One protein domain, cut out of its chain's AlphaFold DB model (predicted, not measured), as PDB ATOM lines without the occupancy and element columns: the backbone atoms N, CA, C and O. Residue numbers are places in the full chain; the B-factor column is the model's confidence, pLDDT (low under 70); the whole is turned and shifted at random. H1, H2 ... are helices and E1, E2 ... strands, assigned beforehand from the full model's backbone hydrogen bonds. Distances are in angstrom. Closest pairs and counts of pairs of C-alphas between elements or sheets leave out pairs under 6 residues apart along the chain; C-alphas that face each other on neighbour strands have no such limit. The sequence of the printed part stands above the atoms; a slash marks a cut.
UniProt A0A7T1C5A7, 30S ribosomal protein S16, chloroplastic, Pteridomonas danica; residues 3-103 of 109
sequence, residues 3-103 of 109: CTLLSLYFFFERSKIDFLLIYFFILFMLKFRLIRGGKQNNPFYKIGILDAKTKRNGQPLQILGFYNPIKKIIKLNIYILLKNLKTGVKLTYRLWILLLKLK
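AT A GLANCE: This is residues 3 to 103 of the 109 residues of the protein "30S ribosomal protein S16, chloroplastic" of Pteridomonas danica (UniProt A0A7T1C5A7). A strongly twisted wall of four antiparallel strands, in the order E1, E2, E3, E4, has the short helices H2 and H3 over it and makes a compact head; from one end of this head the long helix H1 reaches out as an arm, and its residues 3 to 23 stick out free. The arm makes the length of the rod-like outline, which spans 70 by 29 by 18 A, while the body without the free residues 3 to 23 of H1 spans 39 by 29 by 18 A. The printed part has 101 residues with three named helices and four named strands, in the order H1, E1, E2, E3, E4, H2, H3, and its class is mixed, helices and strands. The whole is only just loose, close to extended, with a radius of gyration of the C-alphas of 19.1 A.

HOW THE PARTS SIT: E1, residues 30 to 39, E2, residues 42 to 51, E3, residues 62 to 68, and E4, residues 73 to 76, form a meander, each strand the antiparallel neighbour of the one before, and each successive pair is a hairpin. E1 and E4 are the edge strands. Within hydrogen-bond range are N 33 and O 48 of E1 and E2, 2.8 A, N 45 and O 67 of E2 and E3, 2.9 A, and N 66 and O 75 of E3 and E4, 2.9 A. E2 bends by 67 degrees at residue 48. H2, residues 78 to 86, and H3, residues 93 to 101, are on one face of the sheet, two layers, helices over strands. H2 has a height over the sheet of 9.9 A, and its closest C-alphas to E3 are those of Ile 80 and Leu 64, 6.7 A apart. H3, at a height over the sheet of 9.6 A, lies over E2 and runs across the strands, at 65 degrees to E2 on the local plane; its closest C-alphas to E1 are those of Leu 95 and Arg 33, 7.1 A apart. H2 and H3 are apart. Residues 90 to 91 pair in parallel with residues 31 to 32 of E1. H1, residues 3 to 29, only grazes the sheet, with its residues 26 to 29. Every O i to N i+4 pair is within hydrogen-bond range in H2 and H3, and 16 of 23 are in H1.

IN THESE COORDINATES: H1 runs 41.3 A from C-alpha 3 at (4.302, -21.696, -11.783) to C-alpha 29 at (-35.828, -16.579, -3.700). E1 measures 27.2 A, E2 25.9 A, E3 18.4 A and E4 10.0 A. H2 measures 12.3 A; H3 measures 12.5 A and ends at C-alpha 101 at (-54.728, -23.177, 12.390).

THE WHOLE: The two C-alphas farthest apart are those of Cys 3 and Asn 41, 71.4 A. The printed part has no cut, and no link is long. The mean pLDDT of the printed part is 83.1, and residues 3 to 28 are under 70.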
ATOM      1  N   CYS A   3       5.205 -22.837 -11.570       45.72
ATOM      2  CA  CYS A   3       4.302 -21.696 -11.783       45.72
ATOM      3  C   CYS A   3       3.092 -21.996 -12.686       45.72
ATOM      4  O   CYS A   3       2.124 -21.244 -12.656       45.72
ATOM      5  N   THR A   4       3.096 -23.081 -13.465       54.59
ATOM      6  CA  THR A   4       1.987 -23.405 -14.384       54.59
ATOM      7  C   THR A   4       0.897 -24.275 -13.755       54.59
ATOM      8  O   THR A   4      -0.225 -24.287 -14.249       54.59
ATOM      9  N   LEU A   5       1.181 -24.963 -12.644       54.97
ATOM     10  CA  LEU A   5       0.195 -25.805 -11.949       54.97
ATOM     11  C   LEU A   5      -0.696 -25.002 -10.984       54.97
ATOM     12  O   LEU A   5      -1.858 -25.353 -10.789       54.97
ATOM     13  N   LEU A   6      -0.197 -23.886 -10.439       52.25
ATOM     14  CA  LEU A   6      -0.959 -23.040  -9.514       52.25
ATOM     15  C   LEU A   6      -2.006 -22.163 -10.228       52.25
ATOM     16  O   LEU A   6      -3.059 -21.886  -9.660       52.25
ATOM     17  N   SER A   7      -1.767 -21.763 -11.487       53.19
ATOM     18  CA  SER A   7      -2.741 -20.951 -12.238       53.19
ATOM     19  C   SER A   7      -3.944 -21.763 -12.732       53.19
ATOM     20  O   SER A   7      -5.049 -21.228 -12.815       53.19
ATOM     21  N   LEU A   8      -3.770 -23.068 -12.977       51.22
ATOM     22  CA  LEU A   8      -4.863 -23.980 -13.332       51.22
ATOM     23  C   LEU A   8      -5.784 -24.284 -12.139       51.22
ATOM     24  O   LEU A   8      -7.002 -24.313 -12.312       51.22
ATOM     25  N   TYR A   9      -5.235 -24.415 -10.925       54.03
ATOM     26  CA  TYR A   9      -6.046 -24.510  -9.702       54.03
ATOM     27  C   TYR A   9      -6.862 -23.231  -9.462       54.03
ATOM     28  O   TYR A   9      -8.061 -23.297  -9.192       54.03
ATOM     29  N   PHE A  10      -6.254 -22.063  -9.681       45.56
ATOM     30  CA  PHE A  10      -6.913 -20.776  -9.454       45.56
ATOM     31  C   PHE A  10      -8.012 -20.441 -10.483       45.56
ATOM     32  O   PHE A  10      -8.950 -19.704 -10.179       45.56
ATOM     33  N   PHE A  11      -7.943 -20.993 -11.699       50.00
ATOM     34  CA  PHE A  11      -8.997 -20.820 -12.706       50.00
ATOM     35  C   PHE A  11     -10.200 -21.756 -12.479       50.00
ATOM     36  O   PHE A  11     -11.336 -21.391 -12.783       50.00
ATOM     37  N   PHE A  12      -9.990 -22.936 -11.888       44.97
ATOM     38  CA  PHE A  12     -11.064 -23.898 -11.618       44.97
ATOM     39  C   PHE A  12     -11.942 -23.502 -10.412       44.97
ATOM     40  O   PHE A  12     -13.147 -23.766 -10.405       44.97
ATOM     41  N   GLU A  13     -11.386 -22.798  -9.422       53.31
ATOM     42  CA  GLU A  13     -12.089 -22.415  -8.184       53.31
ATOM     43  C   GLU A  13     -13.123 -21.285  -8.358       53.31
ATOM     44  O   GLU A  13     -14.139 -21.264  -7.660       53.31
ATOM     45  N   ARG A  14     -12.937 -20.392  -9.342       53.97
ATOM     46  CA  ARG A  14     -13.889 -19.301  -9.638       53.97
ATOM     47  C   ARG A  14     -15.256 -19.821 -10.099       53.97
ATOM     48  O   ARG A  14     -16.283 -19.314  -9.660       53.97
ATOM     49  N   SER A  15     -15.270 -20.898 -10.891       57.47
ATOM     50  CA  SER A  15     -16.503 -21.498 -11.429       57.47
ATOM     51  C   SER A  15     -17.440 -22.063 -10.348       57.47
ATOM     52  O   SER A  15     -18.663 -21.992 -10.477       57.47
ATOM     53  N   LYS A  16     -16.883 -22.589  -9.248       59.81
ATOM     54  CA  LYS A  16     -17.662 -23.146  -8.131       59.81
ATOM     55  C   LYS A  16     -18.307 -22.066  -7.269       59.81
ATOM     56  O   LYS A  16     -19.410 -22.283  -6.771       59.81
ATOM     57  N   ILE A  17     -17.645 -20.923  -7.096       61.16
ATOM     58  CA  ILE A  17     -18.155 -19.808  -6.285       61.16
ATOM     59  C   ILE A  17     -19.376 -19.185  -6.963       61.16
ATOM     60  O   ILE A  17     -20.389 -18.967  -6.299       61.16
ATOM     61  N   ASP A  18     -19.329 -18.999  -8.282       64.62
ATOM     62  CA  ASP A  18     -20.467 -18.495  -9.052       64.62
ATOM     63  C   ASP A  18     -21.653 -19.461  -8.979       64.62
ATOM     64  O   ASP A  18     -22.777 -19.049  -8.690       64.62
ATOM     65  N   PHE A  19     -21.409 -20.766  -9.139       69.38
ATOM     66  CA  PHE A  19     -22.460 -21.777  -9.026       69.38
ATOM     67  C   PHE A  19     -23.088 -21.796  -7.627       69.38
ATOM     68  O   PHE A  19     -24.307 -21.860  -7.499       69.38
ATOM     69  N   LEU A  20     -22.273 -21.692  -6.575       69.75
ATOM     70  CA  LEU A  20     -22.721 -21.711  -5.182       69.75
ATOM     71  C   LEU A  20     -23.481 -20.431  -4.803       69.75
ATOM     72  O   LEU A  20     -24.505 -20.513  -4.125       69.75
ATOM     73  N   LEU A  21     -23.049 -19.267  -5.295       66.94
ATOM     74  CA  LEU A  21     -23.758 -17.995  -5.134       66.94
ATOM     75  C   LEU A  21     -25.093 -17.987  -5.878       66.94
ATOM     76  O   LEU A  21     -26.105 -17.576  -5.312       66.94
ATOM     77  N   ILE A  22     -25.124 -18.490  -7.113       65.69
ATOM     78  CA  ILE A  22     -26.359 -18.658  -7.884       65.69
ATOM     79  C   ILE A  22     -27.311 -19.597  -7.141       65.69
ATOM     80  O   ILE A  22     -28.486 -19.274  -6.967       65.69
ATOM     81  N   TYR A  23     -26.811 -20.724  -6.630       67.62
ATOM     82  CA  TYR A  23     -27.622 -21.695  -5.898       67.62
ATOM     83  C   TYR A  23     -28.176 -21.117  -4.591       67.62
ATOM     84  O   TYR A  23     -29.356 -21.288  -4.281       67.62
ATOM     85  N   PHE A  24     -27.353 -20.376  -3.847       69.88
ATOM     86  CA  PHE A  24     -27.769 -19.680  -2.633       69.88
ATOM     87  C   PHE A  24     -28.831 -18.611  -2.925       69.88
ATOM     88  O   PHE A  24     -29.839 -18.524  -2.221       69.88
ATOM     89  N   PHE A  25     -28.655 -17.834  -3.997       67.25
ATOM     90  CA  PHE A  25     -29.600 -16.793  -4.392       67.25
ATOM     91  C   PHE A  25     -30.939 -17.380  -4.853       67.25
ATOM     92  O   PHE A  25     -31.995 -16.907  -4.428       67.25
ATOM     93  N   ILE A  26     -30.911 -18.458  -5.644       64.69
ATOM     94  CA  ILE A  26     -32.112 -19.199  -6.044       64.69
ATOM     95  C   ILE A  26     -32.836 -19.722  -4.796       64.69
ATOM     96  O   ILE A  26     -34.018 -19.443  -4.617       64.69
ATOM     97  N   LEU A  27     -32.136 -20.383  -3.866       64.44
ATOM     98  CA  LEU A  27     -32.741 -20.894  -2.628       64.44
ATOM     99  C   LEU A  27     -33.365 -19.784  -1.764       64.44
ATOM    100  O   LEU A  27     -34.459 -19.969  -1.229       64.44
ATOM    101  N   PHE A  28     -32.735 -18.607  -1.677       69.06
ATOM    102  CA  PHE A  28     -33.276 -17.460  -0.937       69.06
ATOM    103  C   PHE A  28     -34.519 -16.837  -1.602       69.06
ATOM    104  O   PHE A  28     -35.329 -16.175  -0.940       69.06
ATOM    105  N   MET A  29     -34.694 -17.057  -2.908       84.38
ATOM    106  CA  MET A  29     -35.828 -16.579  -3.700       84.38
ATOM    107  C   MET A  29     -37.026 -17.537  -3.726       84.38
ATOM    108  O   MET A  29     -38.141 -17.098  -4.053       84.38
ATOM    109  N   LEU A  30     -36.833 -18.800  -3.335       91.50
ATOM    110  CA  LEU A  30     -37.889 -19.804  -3.269       91.50
ATOM    111  C   LEU A  30     -38.824 -19.583  -2.081       91.50
ATOM    112  O   LEU A  30     -38.420 -19.359  -0.936       91.50
ATOM    113  N   LYS A  31     -40.126 -19.678  -2.357       93.00
ATOM    114  CA  LYS A  31     -41.181 -19.522  -1.360       93.00
ATOM    115  C   LYS A  31     -42.236 -20.605  -1.504       93.00
ATOM    116  O   LYS A  31     -42.637 -20.969  -2.609       93.00
ATOM    117  N   PHE A  32     -42.780 -21.038  -0.374       94.00
ATOM    118  CA  PHE A  32     -44.013 -21.810  -0.367       94.00
ATOM    119  C   PHE A  32     -45.207 -20.903  -0.668       94.00
ATOM    120  O   PHE A  32     -45.527 -19.984   0.099       94.00
ATOM    121  N   ARG A  33     -45.898 -21.169  -1.776       93.25
ATOM    122  CA  ARG A  33     -47.032 -20.375  -2.259       93.25
ATOM    123  C   ARG A  33     -48.265 -21.247  -2.479       93.25
ATOM    124  O   ARG A  33     -48.181 -22.440  -2.764       93.25
ATOM    125  N   LEU A  34     -49.426 -20.603  -2.359       94.06
ATOM    126  CA  LEU A  34     -50.721 -21.162  -2.733       94.06
ATOM    127  C   LEU A  34     -51.005 -20.818  -4.196       94.06
ATOM    128  O   LEU A  34     -51.211 -19.651  -4.528       94.06
ATOM    129  N   ILE A  35     -51.033 -21.828  -5.057       94.25
ATOM    130  CA  ILE A  35     -51.392 -21.682  -6.468       94.25
ATOM    131  C   ILE A  35     -52.893 -21.900  -6.600       94.25
ATOM    132  O   ILE A  35     -53.397 -22.961  -6.225       94.25
ATOM    133  N   ARG A  36     -53.616 -20.910  -7.132       93.12
ATOM    134  CA  ARG A  36     -55.058 -21.036  -7.365       93.12
ATOM    135  C   ARG A  36     -55.308 -21.880  -8.614       93.12
ATOM    136  O   ARG A  36     -54.777 -21.597  -9.678       93.12
ATOM    137  N   GLY A  37     -56.185 -22.857  -8.474       92.44
ATOM    138  CA  GLY A  37     -56.850 -23.571  -9.552       92.44
ATOM    139  C   GLY A  37     -58.335 -23.758  -9.236       92.44
ATOM    140  O   GLY A  37     -58.894 -23.084  -8.362       92.44
ATOM    141  N   GLY A  38     -58.960 -24.699  -9.939       92.12
ATOM    142  CA  GLY A  38     -60.390 -24.979  -9.825       92.12
ATOM    143  C   GLY A  38     -61.233 -24.153 -10.794       92.12
ATOM    144  O   GLY A  38     -60.714 -23.513 -11.707       92.12
ATOM    145  N   LYS A  39     -62.549 -24.205 -10.596       93.81
ATOM    146  CA  LYS A  39     -63.533 -23.508 -11.432       93.81
ATOM    147  C   LYS A  39     -63.932 -22.179 -10.787       93.81
ATOM    148  O   LYS A  39     -63.606 -21.905  -9.625       93.81
ATOM    149  N   GLN A  40     -64.661 -21.351 -11.528       94.00
ATOM    150  CA  GLN A  40     -65.354 -20.204 -10.945       94.00
ATOM    151  C   GLN A  40     -66.230 -20.674  -9.770       94.00
ATOM    152  O   GLN A  40     -66.825 -21.747  -9.830       94.00
ATOM    153  N   ASN A  41     -66.226 -19.920  -8.669       92.38
ATOM    154  CA  ASN A  41     -66.941 -20.217  -7.416       92.38
ATOM    155  C   ASN A  41     -66.572 -21.536  -6.705       92.38
ATOM    156  O   ASN A  41     -67.089 -21.809  -5.627       92.38
ATOM    157  N   ASN A  42     -65.620 -22.313  -7.230       94.88
ATOM    158  CA  ASN A  42     -65.086 -23.508  -6.580       94.88
ATOM    159  C   ASN A  42     -63.544 -23.487  -6.594       94.88
ATOM    160  O   ASN A  42     -62.913 -24.204  -7.383       94.88
ATOM    161  N   PRO A  43     -62.920 -22.610  -5.779       94.69
ATOM    162  CA  PRO A  43     -61.472 -22.466  -5.741       94.69
ATOM    163  C   PRO A  43     -60.804 -23.682  -5.101       94.69
ATOM    164  O   PRO A  43     -61.199 -24.147  -4.034       94.69
ATOM    165  N   PHE A  44     -59.715 -24.131  -5.714       95.62
ATOM    166  CA  PHE A  44     -58.845 -25.168  -5.177       95.62
ATOM    167  C   PHE A  44     -57.409 -24.659  -5.172       95.62
ATOM    168  O   PHE A  44     -56.941 -24.147  -6.185       95.62
ATOM    169  N   TYR A  45     -56.699 -24.783  -4.056       95.31
ATOM    170  CA  TYR A  45     -55.328 -24.294  -3.953       95.31
ATOM    171  C   TYR A  45     -54.345 -25.457  -3.905       95.31
ATOM    172  O   TYR A  45     -54.451 -26.329  -3.050       95.31
ATOM    173  N   LYS A  46     -53.347 -25.457  -4.788       95.25
ATOM    174  CA  LYS A  46     -52.176 -26.333  -4.653       95.25
ATOM    175  C   LYS A  46     -51.137 -25.627  -3.788       95.25
ATOM    176  O   LYS A  46     -50.921 -24.427  -3.941       95.25
ATOM    177  N   ILE A  47     -50.501 -26.358  -2.883       95.38
ATOM    178  CA  ILE A  47     -49.405 -25.851  -2.053       95.38
ATOM    179  C   ILE A  47     -48.111 -26.302  -2.722       95.38
ATOM    180  O   ILE A  47     -47.864 -27.504  -2.839       95.38
ATOM    181  N   GLY A  48     -47.308 -25.349  -3.186       95.31
ATOM    182  CA  GLY A  48     -46.091 -25.641  -3.938       95.31
ATOM    183  C   GLY A  48     -44.960 -24.666  -3.651       95.31
ATOM    184  O   GLY A  48     -45.171 -23.593  -3.084       95.31
ATOM    185  N   ILE A  49     -43.757 -25.063  -4.049       95.12
ATOM    186  CA  ILE A  49     -42.550 -24.240  -3.995       95.12
ATOM    187  C   ILE A  49     -42.391 -23.554  -5.342       95.12
ATOM    188  O   ILE A  49     -42.324 -24.227  -6.374       95.12
ATOM    189  N   LEU A  50     -42.340 -22.225  -5.326       93.06
ATOM    190  CA  LEU A  50     -42.049 -21.418  -6.504       93.06
ATOM    191  C   LEU A  50     -41.107 -20.279  -6.150       93.06
ATOM    192  O   LEU A  50     -41.137 -19.760  -5.032       93.06
ATOM    193  N   ASP A  51     -40.378 -19.802  -7.150       91.62
ATOM    194  CA  ASP A  51     -39.679 -18.530  -7.045       91.62
ATOM    195  C   ASP A  51     -40.652 -17.373  -6.824       91.62
ATOM    196  O   ASP A  51     -41.783 -17.346  -7.327       91.62
ATOM    197  N   ALA A  52     -40.196 -16.352  -6.104       87.62
ATOM    198  CA  ALA A  52     -40.975 -15.143  -5.862       87.62
ATOM    199  C   ALA A  52     -41.407 -14.429  -7.160       87.62
ATOM    200  O   ALA A  52     -42.510 -13.882  -7.214       87.62
ATOM    201  N   LYS A  53     -40.577 -14.483  -8.210       87.88
ATOM    202  CA  LYS A  53     -40.799 -13.801  -9.500       87.88
ATOM    203  C   LYS A  53     -41.758 -14.538 -10.444       87.88
ATOM    204  O   LYS A  53     -42.188 -13.969 -11.442       87.88
ATOM    205  N   THR A  54     -42.101 -15.792 -10.151       90.94
ATOM    206  CA  THR A  54     -42.991 -16.587 -11.014       90.94
ATOM    207  C   THR A  54     -44.397 -15.989 -11.098       90.94
ATOM    208  O   THR A  54     -44.905 -15.386 -10.144       90.94
ATOM    209  N   LYS A  55     -45.047 -16.186 -12.256       90.38
ATOM    210  CA  LYS A  55     -46.453 -15.815 -12.479       90.38
ATOM    211  C   LYS A  55     -47.347 -16.464 -11.413       90.38
ATOM    212  O   LYS A  55     -47.062 -17.555 -10.927       90.38
ATOM    213  N   ARG A  56     -48.485 -15.833 -11.099       84.94
ATOM    214  CA  ARG A  56     -49.417 -16.279 -10.040       84.94
ATOM    215  C   ARG A  56     -49.846 -17.750 -10.154       84.94
ATOM    216  O   ARG A  56     -49.931 -18.426  -9.135       84.94
ATOM    217  N   ASN A  57     -50.103 -18.218 -11.376       86.75
ATOM    218  CA  ASN A  57     -50.488 -19.601 -11.679       86.75
ATOM    219  C   ASN A  57     -49.357 -20.366 -12.391       86.75
ATOM    220  O   ASN A  57     -49.624 -21.241 -13.208       86.75
ATOM    221  N   GLY A  58     -48.100 -19.983 -12.146       89.62
ATOM    222  CA  GLY A  58     -46.939 -20.641 -12.739       89.62
ATOM    223  C   GLY A  58     -46.785 -22.099 -12.300       89.62
ATOM    224  O   GLY A  58     -47.374 -22.538 -11.306       89.62
ATOM    225  N   GLN A  59     -45.962 -22.839 -13.045       90.75
ATOM    226  CA  GLN A  59     -45.609 -24.216 -12.719       90.75
ATOM    227  C   GLN A  59     -44.749 -24.237 -11.443       90.75
ATOM    228  O   GLN A  59     -43.725 -23.551 -11.393       90.75
ATOM    229  N   PRO A  60     -45.137 -24.992 -10.405       93.69
ATOM    230  CA  PRO A  60     -44.299 -25.162  -9.230       93.69
ATOM    231  C   PRO A  60     -43.135 -26.111  -9.497       93.69
ATOM    232  O   PRO A  60     -43.287 -27.094 -10.217       93.69
ATOM    233  N   LEU A  61     -42.009 -25.854  -8.829       93.00
ATOM    234  CA  LEU A  61     -40.851 -26.753  -8.818       93.00
ATOM    235  C   LEU A  61     -41.193 -28.064  -8.105       93.00
ATOM    236  O   LEU A  61     -40.837 -29.146  -8.555       93.00
ATOM    237  N   GLN A  62     -41.924 -27.959  -6.993       93.00
ATOM    238  CA  GLN A  62     -42.383 -29.107  -6.224       93.00
ATOM    239  C   GLN A  62     -43.754 -28.829  -5.608       93.00
ATOM    240  O   GLN A  62     -44.013 -27.740  -5.091       93.00
ATOM    241  N   ILE A  63     -44.632 -29.831  -5.633       94.75
ATOM    242  CA  ILE A  63     -45.963 -29.786  -5.017       94.75
ATOM    243  C   ILE A  63     -45.909 -30.557  -3.697       94.75
ATOM    244  O   ILE A  63     -45.487 -31.710  -3.669       94.75
ATOM    245  N   LEU A  64     -46.357 -29.935  -2.606       94.50
ATOM    246  CA  LEU A  64     -46.404 -30.564  -1.275       94.50
ATOM    247  C   LEU A  64     -47.784 -31.117  -0.942       94.50
ATOM    248  O   LEU A  64     -47.925 -31.947  -0.044       94.50
ATOM    249  N   GLY A  65     -48.809 -30.612  -1.627       94.62
ATOM    250  CA  GLY A  65     -50.182 -31.009  -1.396       94.62
ATOM    251  C   GLY A  65     -51.184 -29.955  -1.840       94.62
ATOM    252  O   GLY A  65     -50.932 -29.179  -2.766       94.62
ATOM    253  N   PHE A  66     -52.343 -29.936  -1.189       95.00
ATOM    254  CA  PHE A  66     -53.456 -29.082  -1.571       95.00
ATOM    255  C   PHE A  66     -54.290 -28.608  -0.385       95.00
ATOM    256  O   PHE A  66     -54.310 -29.207   0.689       95.00
ATOM    257  N   TYR A  67     -55.022 -27.532  -0.634       94.25
ATOM    258  CA  TYR A  67     -55.976 -26.916   0.262       94.25
ATOM    259  C   TYR A  67     -57.283 -26.640  -0.480       94.25
ATOM    260  O   TYR A  67     -57.314 -25.919  -1.481       94.25
ATOM    261  N   ASN A  68     -58.378 -27.181   0.047       94.88
ATOM    262  CA  ASN A  68     -59.722 -26.804  -0.355       94.88
ATOM    263  C   ASN A  68     -60.329 -25.861   0.705       94.88
ATOM    264  O   ASN A  68     -60.562 -26.302   1.832       94.88
ATOM    265  N   PRO A  69     -60.616 -24.589   0.375       92.69
ATOM    266  CA  PRO A  69     -61.176 -23.622   1.315       92.69
ATOM    267  C   PRO A  69     -62.650 -23.877   1.642       92.69
ATOM    268  O   PRO A  69     -63.060 -23.598   2.764       92.69
ATOM    269  N   ILE A  70     -63.425 -24.434   0.704       92.94
ATOM    270  CA  ILE A  70     -64.856 -24.718   0.884       92.94
ATOM    271  C   ILE A  70     -65.018 -25.875   1.865       92.94
ATOM    272  O   ILE A  70     -65.697 -25.753   2.878       92.94
ATOM    273  N   LYS A  71     -64.323 -26.985   1.596       92.50
ATOM    274  CA  LYS A  71     -64.359 -28.171   2.464       92.50
ATOM    275  C   LYS A  71     -63.462 -28.037   3.700       92.50
ATOM    276  O   LYS A  71     -63.510 -28.888   4.575       92.50
ATOM    277  N   LYS A  72     -62.605 -27.009   3.752       89.62
ATOM    278  CA  LYS A  72     -61.548 -26.812   4.766       89.62
ATOM    279  C   LYS A  72     -60.602 -28.018   4.917       89.62
ATOM    280  O   LYS A  72     -59.977 -28.193   5.957       89.62
ATOM    281  N   ILE A  73     -60.463 -28.824   3.862       90.62
ATOM    282  CA  ILE A  73     -59.598 -30.010   3.837       90.62
ATOM    283  C   ILE A  73     -58.209 -29.607   3.358       90.62
ATOM    284  O   ILE A  73     -58.068 -28.926   2.338       90.62
ATOM    285  N   ILE A  74     -57.187 -30.065   4.081       92.12
ATOM    286  CA  ILE A  74     -55.780 -29.811   3.771       92.12
ATOM    287  C   ILE A  74     -55.052 -31.141   3.756       92.12
ATOM    288  O   ILE A  74     -55.089 -31.881   4.734       92.12
ATOM    289  N   LYS A  75     -54.375 -31.433   2.647       92.62
ATOM    290  CA  LYS A  75     -53.475 -32.579   2.541       92.62
ATOM    291  C   LYS A  75     -52.082 -32.044   2.282       92.62
ATOM    292  O   LYS A  75     -51.882 -31.327   1.306       92.62
ATOM    293  N   LEU A  76     -51.143 -32.374   3.157       92.25
ATOM    294  CA  LEU A  76     -49.765 -31.899   3.104       92.25
ATOM    295  C   LEU A  76     -48.805 -33.038   3.420       92.25
ATOM    296  O   LEU A  76     -49.006 -33.770   4.386       92.25
ATOM    297  N   ASN A  77     -47.737 -33.150   2.633       92.44
ATOM    298  CA  ASN A  77     -46.616 -34.015   2.964       92.44
ATOM    299  C   ASN A  77     -45.660 -33.284   3.924       92.44
ATOM    300  O   ASN A  77     -44.885 -32.417   3.512       92.44
ATOM    301  N   ILE A  78     -45.735 -33.639   5.210       89.88
ATOM    302  CA  ILE A  78     -44.965 -33.007   6.292       89.88
ATOM    303  C   ILE A  78     -43.459 -33.242   6.113       89.88
ATOM    304  O   ILE A  78     -42.671 -32.324   6.323       89.88
ATOM    305  N   TYR A  79     -43.054 -34.431   5.661       90.88
ATOM    306  CA  TYR A  79     -41.643 -34.760   5.451       90.88
ATOM    307  C   TYR A  79     -40.987 -33.813   4.435       90.88
ATOM    308  O   TYR A  79     -39.949 -33.209   4.710       90.88
ATOM    309  N   ILE A  80     -41.639 -33.612   3.285       92.44
ATOM    310  CA  ILE A  80     -41.148 -32.713   2.229       92.44
ATOM    311  C   ILE A  80     -41.159 -31.255   2.708       92.44
ATOM    312  O   ILE A  80     -40.238 -30.496   2.405       92.44
ATOM    313  N   LEU A  81     -42.177 -30.857   3.474       92.06
ATOM    314  CA  LEU A  81     -42.262 -29.514   4.047       92.06
ATOM    315  C   LEU A  81     -41.066 -29.227   4.965       92.06
ATOM    316  O   LEU A  81     -40.387 -28.220   4.778       92.06
ATOM    317  N   LEU A  82     -40.777 -30.121   5.914       91.00
ATOM    318  CA  LEU A  82     -39.669 -29.966   6.862       91.00
ATOM    319  C   LEU A  82     -38.310 -29.971   6.165       91.00
ATOM    320  O   LEU A  82     -37.463 -29.139   6.486       91.00
ATOM    321  N   LYS A  83     -38.114 -30.860   5.182       92.25
ATOM    322  CA  LYS A  83     -36.889 -30.903   4.371       92.25
ATOM    323  C   LYS A  83     -36.600 -29.540   3.738       92.25
ATOM    324  O   LYS A  83     -35.498 -29.025   3.870       92.25
ATOM    325  N   ASN A  84     -37.607 -28.941   3.112       91.56
ATOM    326  CA  ASN A  84     -37.465 -27.680   2.386       91.56
ATOM    327  C   ASN A  84     -37.419 -26.442   3.309       91.56
ATOM    328  O   ASN A  84     -36.820 -25.425   2.966       91.56
ATOM    329  N   LEU A  85     -38.008 -26.518   4.508       90.25
ATOM    330  CA  LEU A  85     -37.818 -25.491   5.536       90.25
ATOM    331  C   LEU A  85     -36.370 -25.472   6.044       90.25
ATOM    332  O   LEU A  85     -35.796 -24.394   6.174       90.25
ATOM    333  N   LYS A  86     -35.756 -26.646   6.262       89.94
ATOM    334  CA  LYS A  86     -34.339 -26.753   6.658       89.94
ATOM    335  C   LYS A  86     -33.391 -26.171   5.607       89.94
ATOM    336  O   LYS A  86     -32.374 -25.597   5.970       89.94
ATOM    337  N   THR A  87     -33.732 -26.272   4.322       87.75
ATOM    338  CA  THR A  87     -32.943 -25.676   3.229       87.75
ATOM    339  C   THR A  87     -33.158 -24.166   3.064       87.75
ATOM    340  O   THR A  87     -32.570 -23.574   2.165       87.75
ATOM    341  N   GLY A  88     -33.997 -23.528   3.892       87.12
ATOM    342  CA  GLY A  88     -34.186 -22.074   3.903       87.12
ATOM    343  C   GLY A  88     -35.345 -21.543   3.050       87.12
ATOM    344  O   GLY A  88     -35.471 -20.326   2.894       87.12
ATOM    345  N   VAL A  89     -36.224 -22.410   2.528       92.31
ATOM    346  CA  VAL A  89     -37.407 -21.974   1.767       92.31
ATOM    347  C   VAL A  89     -38.385 -21.258   2.697       92.31
ATOM    348  O   VAL A  89     -38.833 -21.804   3.707       92.31
ATOM    349  N   LYS A  90     -38.774 -20.032   2.339       90.56
ATOM    350  CA  LYS A  90     -39.632 -19.194   3.191       90.56
ATOM    351  C   LYS A  90     -41.117 -19.479   2.968       90.56
ATOM    352  O   LYS A  90     -41.581 -19.683   1.846       90.56
ATOM    353  N   LEU A  91     -41.903 -19.435   4.042       92.19
ATOM    354  CA  LEU A  91     -43.365 -19.513   3.979       92.19
ATOM    355  C   LEU A  91     -43.973 -18.155   3.597       92.19
ATOM    356  O   LEU A  91     -43.459 -17.098   3.956       92.19
ATOM    357  N   THR A  92     -45.114 -18.171   2.907       92.81
ATOM    358  CA  THR A  92     -45.963 -16.977   2.758       92.81
ATOM    359  C   THR A  92     -46.881 -16.804   3.969       92.81
ATOM    360  O   THR A  92     -47.310 -17.787   4.571       92.81
ATOM    361  N   TYR A  93     -47.254 -15.562   4.293       92.56
ATOM    362  CA  TYR A  93     -48.083 -15.241   5.465       92.56
ATOM    363  C   TYR A  93     -49.401 -16.033   5.530       92.56
ATOM    364  O   TYR A  93     -49.745 -16.609   6.560       92.56
ATOM    365  N   ARG A  94     -50.123 -16.140   4.404       91.56
ATOM    366  CA  ARG A  94     -51.375 -16.915   4.330       91.56
ATOM    367  C   ARG A  94     -51.165 -18.398   4.620       91.56
ATOM    368  O   ARG A  94     -51.983 -18.991   5.316       91.56
ATOM    369  N   LEU A  95     -50.091 -18.985   4.094       92.19
ATOM    370  CA  LEU A  95     -49.771 -20.387   4.338       92.19
ATOM    371  C   LEU A  95     -49.321 -20.610   5.787       92.19
ATOM    372  O   LEU A  95     -49.709 -21.602   6.391       92.19
ATOM    373  N   TRP A  96     -48.579 -19.666   6.366       92.00
ATOM    374  CA  TRP A  96     -48.199 -19.699   7.777       92.00
ATOM    375  C   TRP A  96     -49.427 -19.685   8.699       92.00
ATOM    376  O   TRP A  96     -49.568 -20.575   9.533       92.00
ATOM    377  N   ILE A  97     -50.383 -18.772   8.473       91.56
ATOM    378  CA  ILE A  97     -51.667 -18.766   9.201       91.56
ATOM    379  C   ILE A  97     -52.401 -20.100   9.038       91.56
ATOM    380  O   ILE A  97     -52.974 -20.619   9.995       91.56
ATOM    381  N   LEU A  98     -52.421 -20.649   7.821       90.00
ATOM    382  CA  LEU A  98     -53.094 -21.912   7.529       90.00
ATOM    383  C   LEU A  98     -52.495 -23.067   8.344       90.00
ATOM    384  O   LEU A  98     -53.234 -23.824   8.967       90.00
ATOM    385  N   LEU A  99     -51.165 -23.169   8.378       89.12
ATOM    386  CA  LEU A  99     -50.440 -24.189   9.140       89.12
ATOM    387  C   LEU A  99     -50.629 -24.028  10.651       89.12
ATOM    388  O   LEU A  99     -50.808 -25.025  11.353       89.12
ATOM    389  N   LEU A 100     -50.651 -22.787  11.145       88.81
ATOM    390  CA  LEU A 100     -50.941 -22.492  12.548       88.81
ATOM    391  C   LEU A 100     -52.331 -22.977  12.960       88.81
ATOM    392  O   LEU A 100     -52.466 -23.641  13.986       88.81
ATOM    393  N   LYS A 101     -53.354 -22.709  12.139       85.12
ATOM    394  CA  LYS A 101     -54.728 -23.177  12.390       85.12
ATOM    395  C   LYS A 101     -54.816 -24.700  12.502       85.12
ATOM    396  O   LYS A 101     -55.611 -25.204  13.284       85.12
ATOM    397  N   LEU A 102     -53.983 -25.421  11.754       79.94
ATOM    398  CA  LEU A 102     -53.930 -26.883  11.774       79.94
ATOM    399  C   LEU A 102     -53.081 -27.469  12.915       79.94
ATOM    400  O   LEU A 102     -52.996 -28.687  13.028       79.94
ATOM    401  N   LYS A 103     -52.424 -26.641  13.741       75.69
ATOM    402  CA  LYS A 103     -51.495 -27.063  14.812       75.69
ATOM    403  C   LYS A 103     -50.314 -27.940  14.344       75.69
ATOM    404  O   LYS A 103     -49.613 -28.493  15.185       75.69
TER     405      LYS A 103